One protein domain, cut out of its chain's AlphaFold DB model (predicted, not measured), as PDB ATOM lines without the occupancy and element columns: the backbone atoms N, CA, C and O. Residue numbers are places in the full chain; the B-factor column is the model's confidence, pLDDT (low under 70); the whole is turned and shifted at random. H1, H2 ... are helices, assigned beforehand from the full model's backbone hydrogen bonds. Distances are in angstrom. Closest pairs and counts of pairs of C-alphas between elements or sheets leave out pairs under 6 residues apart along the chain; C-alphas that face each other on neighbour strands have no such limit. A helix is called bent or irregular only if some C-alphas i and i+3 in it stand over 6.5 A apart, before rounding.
ATOM      1  N   GLN A 297      21.084   0.083 -25.330       96.44
ATOM      2  CA  GLN A 297      21.514   0.182 -23.932       96.44
ATOM      3  C   GLN A 297      21.162   1.550 -23.329       96.44
ATOM      4  O   GLN A 297      20.635   1.613 -22.220       96.44
ATOM      5  N   ALA A 298      21.389   2.643 -24.064       95.06
ATOM      6  CA  ALA A 298      20.986   3.978 -23.625       95.06
ATOM      7  C   ALA A 298      19.458   4.113 -23.491       95.06
ATOM      8  O   ALA A 298      18.985   4.732 -22.543       95.06
ATOM      9  N   GLN A 299      18.685   3.483 -24.384       96.44
ATOM     10  CA  GLN A 299      17.221   3.442 -24.289       96.44
ATOM     11  C   GLN A 299      16.727   2.689 -23.049       96.44
ATOM     12  O   GLN A 299      15.739   3.105 -22.456       96.44
ATOM     13  N   VAL A 300      17.409   1.619 -22.623       97.25
ATOM     14  CA  VAL A 300      17.087   0.932 -21.356       97.25
ATOM     15  C   VAL A 300      17.351   1.835 -20.153       97.25
ATOM     16  O   VAL A 300      16.556   1.879 -19.221       97.25
ATOM     17  N   VAL A 301      18.453   2.587 -20.157       96.88
ATOM     18  CA  VAL A 301      18.703   3.563 -19.086       96.88
ATOM     19  C   VAL A 301      17.614   4.634 -19.079       96.88
ATOM     20  O   VAL A 301      17.084   4.942 -18.019       96.88
ATOM     21  N   GLN A 302      17.229   5.150 -20.249       96.56
ATOM     22  CA  GLN A 302      16.166   6.144 -20.364       96.56
ATOM     23  C   GLN A 302      14.809   5.606 -19.878       96.56
ATOM     24  O   GLN A 302      14.118   6.293 -19.134       96.56
ATOM     25  N   SER A 303      14.435   4.373 -20.225       96.12
ATOM     26  CA  SER A 303      13.175   3.780 -19.758       96.12
ATOM     27  C   SER A 303      13.165   3.578 -18.239       96.12
ATOM     28  O   SER A 303      12.146   3.808 -17.592       96.12
ATOM     29  N   LEU A 304      14.302   3.210 -17.640       95.75
ATOM     30  CA  LEU A 304      14.443   3.157 -16.185       95.75
ATOM     31  C   LEU A 304      14.353   4.556 -15.554       95.75
ATOM     32  O   LEU A 304      13.738   4.695 -14.501       95.75
ATOM     33  N   GLN A 305      14.902   5.596 -16.192       95.06
ATOM     34  CA  GLN A 305      14.738   6.988 -15.744       95.06
ATOM     35  C   GLN A 305      13.276   7.440 -15.799       95.06
ATOM     36  O   GLN A 305      12.821   8.129 -14.892       95.06
ATOM     37  N   GLU A 306      12.528   7.033 -16.825       95.38
ATOM     38  CA  GLU A 306      11.093   7.318 -16.944       95.38
ATOM     39  C   GLU A 306      10.291   6.617 -15.840       95.38
ATOM     40  O   GLU A 306       9.456   7.251 -15.197       95.38
ATOM     41  N   ILE A 307      10.588   5.342 -15.552       93.88
ATOM     42  CA  ILE A 307       9.989   4.621 -14.414       93.88
ATOM     43  C   ILE A 307      10.329   5.329 -13.099       93.88
ATOM     44  O   ILE A 307       9.448   5.528 -12.268       93.88
ATOM     45  N   HIS A 308      11.586   5.742 -12.924       93.12
ATOM     46  CA  HIS A 308      12.053   6.461 -11.741       93.12
ATOM     47  C   HIS A 308      11.312   7.791 -11.541       93.12
ATOM     48  O   HIS A 308      10.866   8.078 -10.433       93.12
ATOM     49  N   ALA A 309      11.128   8.574 -12.607       92.19
ATOM     50  CA  ALA A 309      10.431   9.859 -12.562       92.19
ATOM     51  C   ALA A 309       8.924   9.736 -12.275       92.19
ATOM     52  O   ALA A 309       8.320  10.689 -11.792       92.19
ATOM     53  N   HIS A 310       8.324   8.581 -12.569       92.31
ATOM     54  CA  HIS A 310       6.896   8.306 -12.389       92.31
ATOM     55  C   HIS A 310       6.611   7.282 -11.281       92.31
ATOM     56  O   HIS A 310       5.572   6.615 -11.285       92.31
ATOM     57  N   LEU A 311       7.532   7.135 -10.321       91.00
ATOM     58  CA  LEU A 311       7.348   6.233  -9.181       91.00
ATOM     59  C   LEU A 311       6.162   6.622  -8.285       91.00
ATOM     60  O   LEU A 311       5.583   5.757  -7.625       91.00
ATOM     61  N   ASP A 312       5.784   7.898  -8.285       89.88
ATOM     62  CA  ASP A 312       4.655   8.455  -7.540       89.88
ATOM     63  C   ASP A 312       3.315   7.783  -7.882       89.88
ATOM     64  O   ASP A 312       2.476   7.579  -7.003       89.88
ATOM     65  N   GLN A 313       3.149   7.322  -9.124       91.31
ATOM     66  CA  GLN A 313       1.959   6.591  -9.583       91.31
ATOM     67  C   GLN A 313       1.715   5.280  -8.814       91.31
ATOM     68  O   GLN A 313       0.606   4.743  -8.829       91.31
ATOM     69  N   TYR A 314       2.733   4.752  -8.130       90.25
ATOM     70  CA  TYR A 314       2.646   3.518  -7.350       90.25
ATOM     71  C   TYR A 314       2.420   3.758  -5.849       90.25
ATOM     72  O   TYR A 314       2.295   2.793  -5.087       90.25
ATOM     73  N   PHE A 315       2.309   5.017  -5.406       89.44
ATOM     74  CA  PHE A 315       2.117   5.373  -3.994       89.44
ATOM     75  C   PHE A 315       0.727   5.034  -3.441       89.44
ATOM     76  O   PHE A 315       0.560   4.978  -2.224       89.44
ATOM     77  N   ASP A 316      -0.237   4.705  -4.306       86.56
ATOM     78  CA  ASP A 316      -1.536   4.141  -3.911       86.56
ATOM     79  C   ASP A 316      -1.429   2.684  -3.409       86.56
ATOM     80  O   ASP A 316      -2.411   2.110  -2.934       86.56
ATOM     81  N   LEU A 317      -0.245   2.059  -3.526       85.38
ATOM     82  CA  LEU A 317       0.080   0.712  -3.027       85.38
ATOM     83  C   LEU A 317      -0.854  -0.396  -3.547       85.38
ATOM     84  O   LEU A 317      -1.016  -1.459  -2.933       85.38
ATOM     85  N   SER A 318      -1.454  -0.186  -4.721       88.31
ATOM     86  CA  SER A 318      -2.330  -1.174  -5.346       88.31
ATOM     87  C   SER A 318      -1.565  -2.457  -5.697       88.31
ATOM     88  O   SER A 318      -0.425  -2.432  -6.168       88.31
ATOM     89  N   ALA A 319      -2.193  -3.619  -5.486       86.69
ATOM     90  CA  ALA A 319      -1.551  -4.902  -5.778       86.69
ATOM     91  C   ALA A 319      -1.195  -5.064  -7.261       86.69
ATOM     92  O   ALA A 319      -0.113  -5.551  -7.576       86.69
ATOM     93  N   THR A 320      -2.077  -4.608  -8.149       89.62
ATOM     94  CA  THR A 320      -1.862  -4.623  -9.598       89.62
ATOM     95  C   THR A 320      -0.762  -3.645 -10.020       89.62
ATOM     96  O   THR A 320       0.046  -3.986 -10.878       89.62
ATOM     97  N   GLY A 321      -0.696  -2.457  -9.404       89.75
ATOM     98  CA  GLY A 321       0.321  -1.448  -9.705       89.75
ATOM     99  C   GLY A 321       1.731  -1.924  -9.364       89.75
ATOM    100  O   GLY A 321       2.601  -1.911 -10.231       89.75
ATOM    101  N   LEU A 322       1.944  -2.432  -8.146       89.69
ATOM    102  CA  LEU A 322       3.262  -2.939  -7.739       89.69
ATOM    103  C   LEU A 322       3.699  -4.163  -8.556       89.69
ATOM    104  O   LEU A 322       4.851  -4.231  -8.973       89.69
ATOM    105  N   ALA A 323       2.783  -5.091  -8.860       91.44
ATOM    106  CA  ALA A 323       3.091  -6.227  -9.733       91.44
ATOM    107  C   ALA A 323       3.468  -5.774 -11.159       91.44
ATOM    108  O   ALA A 323       4.367  -6.342 -11.780       91.44
ATOM    109  N   SER A 324       2.819  -4.721 -11.674       93.31
ATOM    110  CA  SER A 324       3.178  -4.117 -12.960       93.31
ATOM    111  C   SER A 324       4.581  -3.509 -12.919       93.31
ATOM    112  O   SER A 324       5.370  -3.783 -13.823       93.31
ATOM    113  N   LEU A 325       4.911  -2.731 -11.881       91.50
ATOM    114  CA  LEU A 325       6.238  -2.134 -11.693       91.50
ATOM    115  C   LEU A 325       7.334  -3.207 -11.658       91.50
ATOM    116  O   LEU A 325       8.291  -3.131 -12.427       91.50
ATOM    117  N   GLN A 326       7.155  -4.253 -10.845       92.62
ATOM    118  CA  GLN A 326       8.075  -5.394 -10.784       92.62
ATOM    119  C   GLN A 326       8.280  -6.026 -12.167       92.62
ATOM    120  O   GLN A 326       9.415  -6.220 -12.598       92.62
ATOM    121  N   SER A 327       7.196  -6.280 -12.909       92.81
ATOM    122  CA  SER A 327       7.284  -6.895 -14.240       92.81
ATOM    123  C   SER A 327       8.032  -6.023 -15.260       92.81
ATOM    124  O   SER A 327       8.785  -6.543 -16.086       92.81
ATOM    125  N   GLN A 328       7.865  -4.696 -15.187       93.50
ATOM    126  CA  GLN A 328       8.561  -3.745 -16.052       93.50
ATOM    127  C   GLN A 328      10.057  -3.717 -15.733       93.50
ATOM    128  O   GLN A 328      10.873  -3.804 -16.651       93.50
ATOM    129  N   LEU A 329      10.426  -3.667 -14.449       93.06
ATOM    130  CA  LEU A 329      11.824  -3.695 -14.015       93.06
ATOM    131  C   LEU A 329      12.512  -5.014 -14.390       93.06
ATOM    132  O   LEU A 329      13.614  -4.992 -14.938       93.06
ATOM    133  N   GLU A 330      11.850  -6.155 -14.186       94.44
ATOM    134  CA  GLU A 330      12.365  -7.463 -14.607       94.44
ATOM    135  C   GLU A 330      12.581  -7.539 -16.125       94.44
ATOM    136  O   GLU A 330      13.568  -8.120 -16.590       94.44
ATOM    137  N   TRP A 331      11.671  -6.957 -16.914       95.12
ATOM    138  CA  TRP A 331      11.813  -6.894 -18.366       95.12
ATOM    139  C   TRP A 331      13.028  -6.053 -18.773       95.12
ATOM    140  O   TRP A 331      13.845  -6.523 -19.568       95.12
ATOM    141  N   GLN A 332      13.201  -4.859 -18.189       94.88
ATOM    142  CA  GLN A 332      14.360  -3.999 -18.468       94.88
ATOM    143  C   GLN A 332      15.675  -4.668 -18.052       94.88
ATOM    144  O   GLN A 332      16.654  -4.619 -18.795       94.88
ATOM    145  N   GLN A 333      15.693  -5.355 -16.906       95.19
ATOM    146  CA  GLN A 333      16.866  -6.081 -16.425       95.19
ATOM    147  C   GLN A 333      17.270  -7.207 -17.385       95.19
ATOM    148  O   GLN A 333      18.446  -7.332 -17.735       95.19
ATOM    149  N   LYS A 334      16.309  -8.015 -17.851       95.12
ATOM    150  CA  LYS A 334      16.568  -9.078 -18.837       95.12
ATOM    151  C   LYS A 334      17.031  -8.501 -20.173       95.12
ATOM    152  O   LYS A 334      17.967  -9.024 -20.773       95.12
ATOM    153  N   HIS A 335      16.412  -7.412 -20.628       95.94
ATOM    154  CA  HIS A 335      16.804  -6.740 -21.863       95.94
ATOM    155  C   HIS A 335      18.241  -6.210 -21.780       95.94
ATOM    156  O   HIS A 335      19.044  -6.473 -22.673       95.94
ATOM    157  N   TRP A 336      18.605  -5.566 -20.669       96.19
ATOM    158  CA  TRP A 336      19.973  -5.126 -20.404       96.19
ATOM    159  C   TRP A 336      20.979  -6.284 -20.416       96.19
ATOM    160  O   TRP A 336      22.015  -6.189 -21.071       96.19
ATOM    161  N   GLN A 337      20.667  -7.395 -19.739       95.38
ATOM    162  CA  GLN A 337      21.533  -8.580 -19.702       95.38
ATOM    163  C   GLN A 337      21.782  -9.160 -21.100       95.38
ATOM    164  O   GLN A 337      22.921  -9.498 -21.419       95.38
ATOM    165  N   ASN A 338      20.753  -9.230 -21.948       95.75
ATOM    166  CA  ASN A 338      20.899  -9.693 -23.329       95.75
ATOM    167  C   ASN A 338      21.801  -8.751 -24.143       95.75
ATOM    168  O   ASN A 338      22.735  -9.202 -24.802       95.75
ATOM    169  N   LEU A 339      21.593  -7.435 -24.035       95.62
ATOM    170  CA  LEU A 339      22.410  -6.443 -24.742       95.62
ATOM    171  C   LEU A 339      23.874  -6.436 -24.276       95.62
ATOM    172  O   LEU A 339      24.764  -6.176 -25.080       95.62
ATOM    173  N   GLN A 340      24.143  -6.724 -22.997       93.44
ATOM    174  CA  GLN A 340      25.511  -6.858 -22.479       93.44
ATOM    175  C   GLN A 340      26.249  -8.078 -23.044       93.44
ATOM    176  O   GLN A 340      27.473  -8.036 -23.170       93.44
ATOM    177  N   GLN A 341      25.527  -9.153 -23.374       92.38
ATOM    178  CA  GLN A 341      26.113 -10.324 -24.033       92.38
ATOM    179  C   GLN A 341      26.471 -10.028 -25.495       92.38
ATOM    180  O   GLN A 341      27.458 -10.561 -25.995       92.38
ATOM    181  N   GLU A 342      25.700  -9.166 -26.167       91.06
ATOM    182  CA  GLU A 342      25.961  -8.753 -27.551       91.06
ATOM    183  C   GLU A 342      27.119  -7.751 -27.667       91.06
ATOM    184  O   GLU A 342      27.964  -7.888 -28.553       91.06
ATOM    185  N   ALA A 343      27.181  -6.740 -26.791       90.12
ATOM    186  CA  ALA A 343      28.276  -5.771 -26.781       90.12
ATOM    187  C   ALA A 343      28.524  -5.165 -25.395       90.12
ATOM    188  O   ALA A 343      27.601  -4.852 -24.640       90.12
ATOM    189  N   ALA A 344      29.797  -4.899 -25.096       90.81
ATOM    190  CA  ALA A 344      30.181  -4.237 -23.856       90.81
ATOM    191  C   ALA A 344      29.609  -2.802 -23.791       90.81
ATOM    192  O   ALA A 344      29.802  -2.025 -24.737       90.81
ATOM    193  N   PRO A 345      28.937  -2.429 -22.687       92.56
ATOM    194  CA  PRO A 345      28.425  -1.081 -22.508       92.56
ATOM    195  C   PRO A 345      29.553  -0.074 -22.297       92.56
ATOM    196  O   PRO A 345      30.628  -0.396 -21.787       92.56
ATOM    197  N   LYS A 346      29.285   1.183 -22.659       91.88
ATOM    198  CA  LYS A 346      30.159   2.302 -22.287       91.88
ATOM    199  C   LYS A 346      30.176   2.463 -20.763       91.88
ATOM    200  O   LYS A 346      29.141   2.226 -20.135       91.88
ATOM    201  N   PRO A 347      31.302   2.902 -20.170       92.62
ATOM    202  CA  PRO A 347      31.416   3.055 -18.720       92.62
ATOM    203  C   PRO A 347      30.331   3.980 -18.155       92.62
ATOM    204  O   PRO A 347      29.690   3.630 -17.170       92.62
ATOM    205  N   ASP A 348      30.039   5.090 -18.834       93.12
ATOM    206  CA  ASP A 348      29.016   6.047 -18.397       93.12
ATOM    207  C   ASP A 348      27.609   5.430 -18.399       93.12
ATOM    208  O   ASP A 348      26.856   5.574 -17.438       93.12
ATOM    209  N   THR A 349      27.265   4.686 -19.456       93.19
ATOM    210  CA  THR A 349      25.968   4.001 -19.576       93.19
ATOM    211  C   THR A 349      25.830   2.883 -18.543       93.19
ATOM    212  O   THR A 349      24.755   2.710 -17.974       93.19
ATOM    213  N   LEU A 350      26.910   2.145 -18.269       95.19
ATOM    214  CA  LEU A 350      26.932   1.108 -17.238       95.19
ATOM    215  C   LEU A 350      26.710   1.701 -15.842       95.19
ATOM    216  O   LEU A 350      25.878   1.188 -15.096       95.19
ATOM    217  N   ASN A 351      27.412   2.785 -15.509       93.62
ATOM    218  CA  ASN A 351      27.277   3.456 -14.218       93.62
ATOM    219  C   ASN A 351      25.864   4.023 -14.030       93.62
ATOM    220  O   ASN A 351      25.260   3.830 -12.977       93.62
ATOM    221  N   ALA A 352      25.309   4.662 -15.067       93.62
ATOM    222  CA  ALA A 352      23.943   5.177 -15.039       93.62
ATOM    223  C   ALA A 352      22.913   4.053 -14.828       93.62
ATOM    224  O   ALA A 352      22.044   4.169 -13.965       93.62
ATOM    225  N   TYR A 353      23.048   2.937 -15.556       96.00
ATOM    226  CA  TYR A 353      22.200   1.760 -15.363       96.00
ATOM    227  C   TYR A 353      22.286   1.223 -13.927       96.00
ATOM    228  O   TYR A 353      21.258   0.966 -13.299       96.00
ATOM    229  N   GLN A 354      23.499   1.050 -13.391       94.00
ATOM    230  CA  GLN A 354      23.707   0.503 -12.048       94.00
ATOM    231  C   GLN A 354      23.101   1.397 -10.963       94.00
ATOM    232  O   GLN A 354      22.396   0.883 -10.100       94.00
ATOM    233  N   ALA A 355      23.314   2.713 -11.035       91.94
ATOM    234  CA  ALA A 355      22.762   3.655 -10.065       91.94
ATOM    235  C   ALA A 355      21.224   3.618 -10.049       91.94
ATOM    236  O   ALA A 355      20.615   3.374  -9.010       91.94
ATOM    237  N   ILE A 356      20.596   3.769 -11.219       92.75
ATOM    238  CA  ILE A 356      19.133   3.852 -11.319       92.75
ATOM    239  C   ILE A 356      18.475   2.508 -10.986       92.75
ATOM    240  O   ILE A 356      17.469   2.473 -10.280       92.75
ATOM    241  N   SER A 357      19.033   1.383 -11.447       93.38
ATOM    242  CA  SER A 357      18.475   0.062 -11.126       93.38
ATOM    243  C   SER A 357      18.564  -0.268  -9.632       93.38
ATOM    244  O   SER A 357      17.639  -0.881  -9.102       93.38
ATOM    245  N   GLN A 358      19.625   0.166  -8.936       90.69
ATOM    246  CA  GLN A 358      19.738   0.018  -7.482       90.69
ATOM    247  C   GLN A 358      18.703   0.870  -6.740       90.69
ATOM    248  O   GLN A 358      18.020   0.348  -5.858       90.69
ATOM    249  N   GLU A 359      18.546   2.145  -7.110       91.38
ATOM    250  CA  GLU A 359      17.550   3.034  -6.495       91.38
ATOM    251  C   GLU A 359      16.117   2.514  -6.699       91.38
ATOM    252  O   GLU A 359      15.343   2.435  -5.744       91.38
ATOM    253  N   LEU A 360      15.775   2.075  -7.917       91.44
ATOM    254  CA  LEU A 360      14.462   1.501  -8.239       91.44
ATOM    255  C   LEU A 360      14.194   0.190  -7.491       91.44
ATOM    256  O   LEU A 360      13.081  -0.028  -7.009       91.44
ATOM    257  N   ALA A 361      15.199  -0.682  -7.360       90.88
ATOM    258  CA  ALA A 361      15.073  -1.924  -6.600       90.88
ATOM    259  C   ALA A 361      14.824  -1.657  -5.107       90.88
ATOM    260  O   ALA A 361      13.941  -2.275  -4.511       90.88
ATOM    261  N   GLN A 362      15.550  -0.704  -4.511       89.50
ATOM    262  CA  GLN A 362      15.334  -0.294  -3.119       89.50
ATOM    263  C   GLN A 362      13.942   0.313  -2.915       89.50
ATOM    264  O   GLN A 362      13.238  -0.085  -1.986       89.50
ATOM    265  N   ALA A 363      13.514   1.219  -3.801       89.38
ATOM    266  CA  ALA A 363      12.186   1.824  -3.739       89.38
ATOM    267  C   ALA A 363      11.073   0.773  -3.855       89.38
ATOM    268  O   ALA A 363      10.106   0.812  -3.100       89.38
ATOM    269  N   THR A 364      11.228  -0.211  -4.745       91.00
ATOM    270  CA  THR A 364      10.222  -1.262  -4.962       91.00
ATOM    271  C   THR A 364      10.091  -2.165  -3.730       91.00
ATOM    272  O   THR A 364       8.976  -2.388  -3.259       91.00
ATOM    273  N   LEU A 365      11.211  -2.580  -3.120       90.06
ATOM    274  CA  LEU A 365      11.203  -3.321  -1.850       90.06
ATOM    275  C   LEU A 365      10.567  -2.516  -0.705       90.06
ATOM    276  O   LEU A 365       9.805  -3.065   0.091       90.06
ATOM    277  N   ALA A 366      10.853  -1.213  -0.622       89.56
ATOM    278  CA  ALA A 366      10.263  -0.344   0.391       89.56
ATOM    279  C   ALA A 366       8.750  -0.148   0.182       89.56
ATOM    280  O   ALA A 366       8.002  -0.171   1.158       89.56
ATOM    281  N   LEU A 367       8.277  -0.021  -1.064       89.81
ATOM    282  CA  LEU A 367       6.847   0.042  -1.394       89.81
ATOM    283  C   LEU A 367       6.122  -1.267  -1.050       89.81
ATOM    284  O   LEU A 367       5.011  -1.239  -0.521       89.81
ATOM    285  N   GLU A 368       6.744  -2.419  -1.306       89.56
ATOM    286  CA  GLU A 368       6.196  -3.724  -0.923       89.56
ATOM    287  C   GLU A 368       6.076  -3.879   0.595       89.56
ATOM    288  O   GLU A 368       5.022  -4.291   1.085       89.56
ATOM    289  N   ALA A 369       7.122  -3.514   1.342       89.25
ATOM    290  CA  ALA A 369       7.102  -3.526   2.802       89.25
ATOM    291  C   ALA A 369       6.058  -2.541   3.353       89.25
ATOM    292  O   ALA A 369       5.247  -2.902   4.208       89.25
ATOM    293  N   LEU A 370       5.995  -1.325   2.798       88.69
ATOM    294  CA  LEU A 370       5.002  -0.319   3.173       88.69
ATOM    295  C   LEU A 370       3.577  -0.833   2.949       88.69
ATOM    296  O   LEU A 370       2.728  -0.654   3.816       88.69
ATOM    297  N   LYS A 371       3.313  -1.535   1.841       90.31
ATOM    298  CA  LYS A 371       2.014  -2.169   1.579       90.31
ATOM    299  C   LYS A 371       1.655  -3.237   2.619       90.31
ATOM    300  O   LYS A 371       0.489  -3.341   2.994       90.31
ATOM    301  N   GLN A 372       2.617  -4.033   3.089       88.94
ATOM    302  CA  GLN A 372       2.363  -5.051   4.121       88.94
ATOM    303  C   GLN A 372       1.974  -4.420   5.465       88.94
ATOM    304  O   GLN A 372       1.067  -4.907   6.141       88.94
ATOM    305  N   VAL A 373       2.621  -3.310   5.818       86.81
ATOM    306  CA  VAL A 373       2.466  -2.632   7.113       86.81
ATOM    307  C   VAL A 373       1.388  -1.528   7.066       86.81
ATOM    308  O   VAL A 373       0.916  -1.064   8.103       86.81
ATOM    309  N   GLN A 374       0.896  -1.158   5.875       86.75
ATOM    310  CA  GLN A 374      -0.088  -0.086   5.645       86.75
ATOM    311  C   GLN A 374      -1.344  -0.206   6.514       86.75
ATOM    312  O   GLN A 374      -1.820   0.797   7.045       86.75
ATOM    313  N   SER A 375      -1.881  -1.419   6.677       85.00
ATOM    314  CA  SER A 375      -3.099  -1.663   7.467       85.00
ATOM    315  C   SER A 375      -2.916  -1.383   8.964       85.00
ATOM    316  O   SER A 375      -3.895  -1.096   9.651       85.00
ATOM    317  N   GLN A 376      -1.674  -1.428   9.455       84.31
ATOM    318  CA  GLN A 376      -1.296  -1.108  10.833       84.31
ATOM    319  C   GLN A 376      -0.864   0.359  10.969       84.31
ATOM    320  O   GLN A 376      -1.187   0.995  11.966       84.31
ATOM    321  N   LEU A 377      -0.203   0.927   9.953       82.25
ATOM    322  CA  LEU A 377       0.262   2.321   9.945       82.25
ATOM    323  C   LEU A 377      -0.870   3.346   9.783       82.25
ATOM    324  O   LEU A 377      -0.919   4.326  10.522       82.25
ATOM    325  N   ALA A 378      -1.795   3.129   8.844       82.38
ATOM    326  CA  ALA A 378      -2.882   4.066   8.555       82.38
ATOM    327  C   ALA A 378      -3.766   4.432   9.775       82.38
ATOM    328  O   ALA A 378      -4.045   5.622   9.959       82.38
ATOM    329  N   PRO A 379      -4.201   3.487  10.642       82.25
ATOM    330  CA  PRO A 379      -4.988   3.836  11.827       82.25
ATOM    331  C   PRO A 379      -4.179   4.594  12.894       82.25
ATOM    332  O   PRO A 379      -4.742   5.429  13.595       82.25
ATOM    333  N   LEU A 380      -2.867   4.352  13.006       77.19
ATOM    334  CA  LEU A 380      -2.003   5.028  13.985       77.19
ATOM    335  C   LEU A 380      -1.770   6.506  13.654       77.19
ATOM    336  O   LEU A 380      -1.532   7.298  14.558       77.19
ATOM    337  N   LEU A 381      -1.858   6.874  12.373       74.94
ATOM    338  CA  LEU A 381      -1.685   8.250  11.891       74.94
ATOM    339  C   LEU A 381      -2.997   9.053  11.844       74.94
ATOM    340  O   LEU A 381      -2.965  10.248  11.575       74.94
ATOM    341  N   THR A 382      -4.148   8.410  12.079       70.94
ATOM    342  CA  THR A 382      -5.486   9.030  11.994       70.94
ATOM    343  C   THR A 382      -6.223   9.122  13.335       70.94
ATOM    344  O   THR A 382      -7.227   9.827  13.419       70.94
ATOM    345  N   GLN A 383      -5.766   8.428  14.385       60.19
ATOM    346  CA  GLN A 383      -6.409   8.443  15.706       60.19
ATOM    347  C   GLN A 383      -5.794   9.499  16.634       60.19
ATOM    348  O   GLN A 383      -4.661   9.346  17.085       60.19
ATOM    349  N   ASP A 384      -6.584  10.528  16.954       54.72
ATOM    350  CA  ASP A 384      -6.097  11.790  17.528       54.72
ATOM    351  C   ASP A 384      -6.205  11.933  19.066       54.72
ATOM    352  O   ASP A 384      -5.749  12.937  19.592       54.72
ATOM    353  N   GLU A 385      -6.783  11.000  19.847       52.00
ATOM    354  CA  GLU A 385      -7.157  11.372  21.240       52.00
ATOM    355  C   GLU A 385      -7.016  10.343  22.387       52.00
ATOM    356  O   GLU A 385      -7.457  10.646  23.493       52.00
ATOM    357  N   SER A 386      -6.404   9.154  22.249       52.34
ATOM    358  CA  SER A 386      -6.515   8.161  23.355       52.34
ATOM    359  C   SER A 386      -5.322   7.270  23.717       52.34
ATOM    360  O   SER A 386      -5.449   6.476  24.650       52.34
ATOM    361  N   MET A 387      -4.153   7.408  23.091       52.62
ATOM    362  CA  MET A 387      -2.947   6.663  23.491       52.62
ATOM    363  C   MET A 387      -1.811   7.629  23.811       52.62
ATOM    364  O   MET A 387      -1.651   8.646  23.145       52.62
ATOM    365  N   GLU A 388      -1.014   7.323  24.840       61.00
ATOM    366  CA  GLU A 388       0.169   8.113  25.191       61.00
ATOM    367  C   GLU A 388       1.030   8.295  23.932       61.00
ATOM    368  O   GLU A 388       1.519   7.301  23.391       61.00
ATOM    369  N   ALA A 389       1.233   9.533  23.470       63.00
ATOM    370  CA  ALA A 389       1.950   9.843  22.223       63.00
ATOM    371  C   ALA A 389       3.328   9.152  22.127       63.00
ATOM    372  O   ALA A 389       3.799   8.812  21.045       63.00
ATOM    373  N   ARG A 390       3.954   8.853  23.277       63.25
ATOM    374  CA  ARG A 390       5.199   8.070  23.384       63.25
ATOM    375  C   ARG A 390       5.038   6.601  22.980       63.25
ATOM    376  O   ARG A 390       5.930   6.051  22.345       63.25
ATOM    377  N   SER A 391       3.923   5.964  23.333       67.31
ATOM    378  CA  SER A 391       3.618   4.573  22.973       67.31
ATOM    379  C   SER A 391       3.268   4.426  21.488       67.31
ATOM    380  O   SER A 391       3.725   3.482  20.845       67.31
ATOM    381  N   GLN A 392       2.542   5.400  20.923       71.88
ATOM    382  CA  GLN A 392       2.263   5.481  19.485       71.88
ATOM    383  C   GLN A 392       3.548   5.735  18.692       71.88
ATOM    384  O   GLN A 392       3.806   5.029  17.721       71.88
ATOM    385  N   ALA A 393       4.399   6.661  19.149       73.88
ATOM    386  CA  ALA A 393       5.704   6.899  18.541       73.88
ATOM    387  C   ALA A 393       6.611   5.658  18.605       73.88
ATOM    388  O   ALA A 393       7.205   5.297  17.600       73.88
ATOM    389  N   ALA A 394       6.666   4.944  19.734       77.62
ATOM    390  CA  ALA A 394       7.443   3.706  19.837       77.62
ATOM    391  C   ALA A 394       6.913   2.590  18.916       77.62
ATOM    392  O   ALA A 394       7.690   1.798  18.381       77.62
ATOM    393  N   HIS A 395       5.593   2.515  18.714       78.69
ATOM    394  CA  HIS A 395       4.999   1.543  17.800       78.69
ATOM    395  C   HIS A 395       5.253   1.902  16.330       78.69
ATOM    396  O   HIS A 395       5.622   1.020  15.558       78.69
ATOM    397  N   LEU A 396       5.125   3.182  15.962       80.12
ATOM    398  CA  LEU A 396       5.474   3.688  14.633       80.12
ATOM    399  C   LEU A 396       6.958   3.488  14.324       80.12
ATOM    400  O   LEU A 396       7.279   2.995  13.251       80.12
ATOM    401  N   ASP A 397       7.849   3.796  15.268       81.50
ATOM    402  CA  ASP A 397       9.293   3.587  15.119       81.50
ATOM    403  C   ASP A 397       9.604   2.111  14.842       81.50
ATOM    404  O   ASP A 397      10.272   1.782  13.864       81.50
ATOM    405  N   LYS A 398       8.988   1.198  15.605       83.31
ATOM    406  CA  LYS A 398       9.109  -0.245  15.370       83.31
ATOM    407  C   LYS A 398       8.629  -0.654  13.973       83.31
ATOM    408  O   LYS A 398       9.335  -1.390  13.293       83.31
ATOM    409  N   LEU A 399       7.467  -0.177  13.525       82.38
ATOM    410  CA  LEU A 399       6.944  -0.500  12.191       82.38
ATOM    411  C   LEU A 399       7.803   0.102  11.066       82.38
ATOM    412  O   LEU A 399       7.979  -0.531  10.030       82.38
ATOM    413  N   LEU A 400       8.391   1.286  11.267       83.94
ATOM    414  CA  LEU A 400       9.324   1.878  10.305       83.94
ATOM    415  C   LEU A 400      10.653   1.118  10.235       83.94
ATOM    416  O   LEU A 400      11.239   1.068   9.158       83.94
ATOM    417  N   THR A 401      11.107   0.472  11.320       84.44
ATOM    418  CA  THR A 401      12.293  -0.405  11.255       84.44
ATOM    419  C   THR A 401      12.089  -1.660  10.399       84.44
ATOM    420  O   THR A 401      13.070  -2.249   9.947       84.44
ATOM    421  N   GLU A 402      10.839  -2.064  10.149       83.00
ATOM    422  CA  GLU A 402      10.504  -3.192   9.266       83.00
ATOM    423  C   GLU A 402      10.518  -2.799   7.776       83.00
ATOM    424  O   GLU A 402      10.560  -3.670   6.906       83.00
ATOM    425  N   ILE A 403      10.524  -1.496   7.465       84.12
ATOM    426  CA  ILE A 403      10.571  -0.976   6.096       84.12
ATOM    427  C   ILE A 403      12.038  -0.699   5.718       84.12
ATOM    428  O   ILE A 403      12.729   0.033   6.432       84.12
ATOM    429  N   PRO A 404      12.542  -1.241   4.591       84.19
ATOM    430  CA  PRO A 404      13.863  -0.895   4.073       84.19
ATOM    431  C   PRO A 404      14.042   0.619   3.901       84.19
ATOM    432  O   PRO A 404      13.086   1.340   3.613       84.19
ATOM    433  N   ALA A 405      15.277   1.107   4.036       84.38
ATOM    434  CA  ALA A 405      15.564   2.532   3.903       84.38
ATOM    435  C   ALA A 405      15.071   3.082   2.550       84.38
ATOM    436  O   ALA A 405      15.455   2.583   1.492       84.38
ATOM    437  N   TRP A 406      14.231   4.121   2.596       85.50
ATOM    438  CA  TRP A 406      13.761   4.803   1.390       85.50
ATOM    439  C   TRP A 406      14.913   5.588   0.740       85.50
ATOM    440  O   TRP A 406      15.617   6.305   1.464       85.50
ATOM    441  N   PRO A 407      15.109   5.511  -0.590       86.19
ATOM    442  CA  PRO A 407      16.176   6.245  -1.265       86.19
ATOM    443  C   PRO A 407      16.077   7.758  -1.034       86.19
ATOM    444  O   PRO A 407      15.021   8.360  -1.214       86.19
ATOM    445  N   ALA A 408      17.188   8.393  -0.652       77.00
ATOM    446  CA  ALA A 408      17.205   9.812  -0.275       77.00
ATOM    447  C   ALA A 408      16.893  10.770  -1.440       77.00
ATOM    448  O   ALA A 408      16.440  11.887  -1.202       77.00
ATOM    449  N   ASN A 409      17.124  10.329  -2.681       77.69
ATOM    450  CA  ASN A 409      16.942  11.119  -3.900       77.69
ATOM    451  C   ASN A 409      15.514  11.051  -4.471       77.69
ATOM    452  O   ASN A 409      15.245  11.667  -5.498       77.69
ATOM    453  N   LEU A 410      14.611  10.301  -3.830       83.38
ATOM    454  CA  LEU A 410      13.241  10.091  -4.290       83.38
ATOM    455  C   LEU A 410      12.228  10.740  -3.352       83.38
ATOM    456  O   LEU A 410      12.360  10.674  -2.126       83.38
ATOM    457  N   GLU A 411      11.162  11.289  -3.932       84.25
ATOM    458  CA  GLU A 411       9.998  11.714  -3.160       84.25
ATOM    459  C   GLU A 411       9.417  10.519  -2.399       84.25
ATOM    460  O   GLU A 411       9.334   9.402  -2.912       84.25
ATOM    461  N   ARG A 412       9.071  10.739  -1.130       86.88
ATOM    462  CA  ARG A 412       8.559   9.677  -0.262       86.88
ATOM    463  C   ARG A 412       7.061   9.481  -0.478       86.88
ATOM    464  O   ARG A 412       6.346  10.470  -0.646       86.88
ATOM    465  N   PRO A 413       6.552   8.241  -0.352       90.00
ATOM    466  CA  PRO A 413       5.121   7.997  -0.320       90.00
ATOM    467  C   PRO A 413       4.464   8.813   0.803       90.00
ATOM    468  O   PRO A 413       5.024   8.891   1.903       90.00
TER     469      PRO A 413
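Overview. This is residues 297 to 413 of the 595 residues of an uncharacterized protein of Pseudospirillum japonicum (UniProt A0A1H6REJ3). Picture a long rod in which three helices, H1, H3 and H4, make an up-and-down bundle at one end, each running against the one before it. H4, the longest helix, runs on beyond the bundle, and H5 folds back on its far part as a hairpin whose turn sticks out at residues 384 to 391, while the last stretch, residues 402 to 413, runs back toward the bundle. The printed part has 117 residues, with five named helices in the order H1 to H5 and no named strand, and its class is all helix. The whole is loose, with a radius of gyration of the C-alphas of 17.9 A and spans of 62 by 26 by 19 A.

Arrangement. Begin in the bundle with H1, residues 297 to 309, which touches residues 329 to 339 of H3, residues 319 to 342. Their closest C-alphas, those of Val 300 and Gln 332, are 6.3 A apart, and the helices run opposite ways at a shallow tilt of 19 degrees. H1 also touches residues 349 to 360 of H4, residues 347 to 380; look at Val 301 and Tyr 353, the closest C-alphas, 5.4 A apart. These two run the same way at a shallow tilt of 26 degrees. H2, residues 311 to 314, meets H1 only through their link and only just touches H3, with 3 pairs of C-alphas within 8 A, the closest those of Tyr 314 and Gly 321 at 6.0 A. H2 and H4 are near each other. H3 and H4 form a helical hairpin, opposite ways at a shallow tilt of 16 degrees; their closest C-alphas, those of Gln 326 and Thr 364, are 7.5 A apart. Further on, H4 has a kink of 67 degrees near residue 373 and is irregular there, with C-alphas 372 and 375 7.2 A apart. Residues 373 to 380 of H4 touch H5, residues 389 to 401, the closest C-alphas being those of Leu 380 and Gln 392 at 7.0 A. This second helical hairpin runs opposite ways at a steep tilt of 38 degrees. H5 is apart from H1, H2 and H3. In H1, H3 and H5 every O i to N i+4 pair is within hydrogen-bond range, in H4 26 of 30 are, and H2 is too short for such a pair.

Along the chain. Find C-alpha 297 at (21.514, 0.182, -23.932); from there H1 runs 18.6 A to Ala 309. H2 follows from Leu 311 to Tyr 314. H3 runs 35.3 A from Ala 319 to Glu 342. H4 starts at C-alpha 347, (31.416, 3.055, -18.720), and ends 46.8 A away at Leu 380. H5 runs 18.2 A from Ala 389 to C-alpha 401 at (12.293, -0.405, 11.255).

Size, cuts and confidence. The two C-alphas farthest apart, those of Glu 342 and Ser 386, are 62.7 A apart. The printed part has no cut. The links H1 to H2, H2 to H3 and H3 to H4 are tight, and H4 to H5 is short. Look for low confidence at residues 383 to 391, which are under 70; the mean pLDDT of the printed part is 86.9.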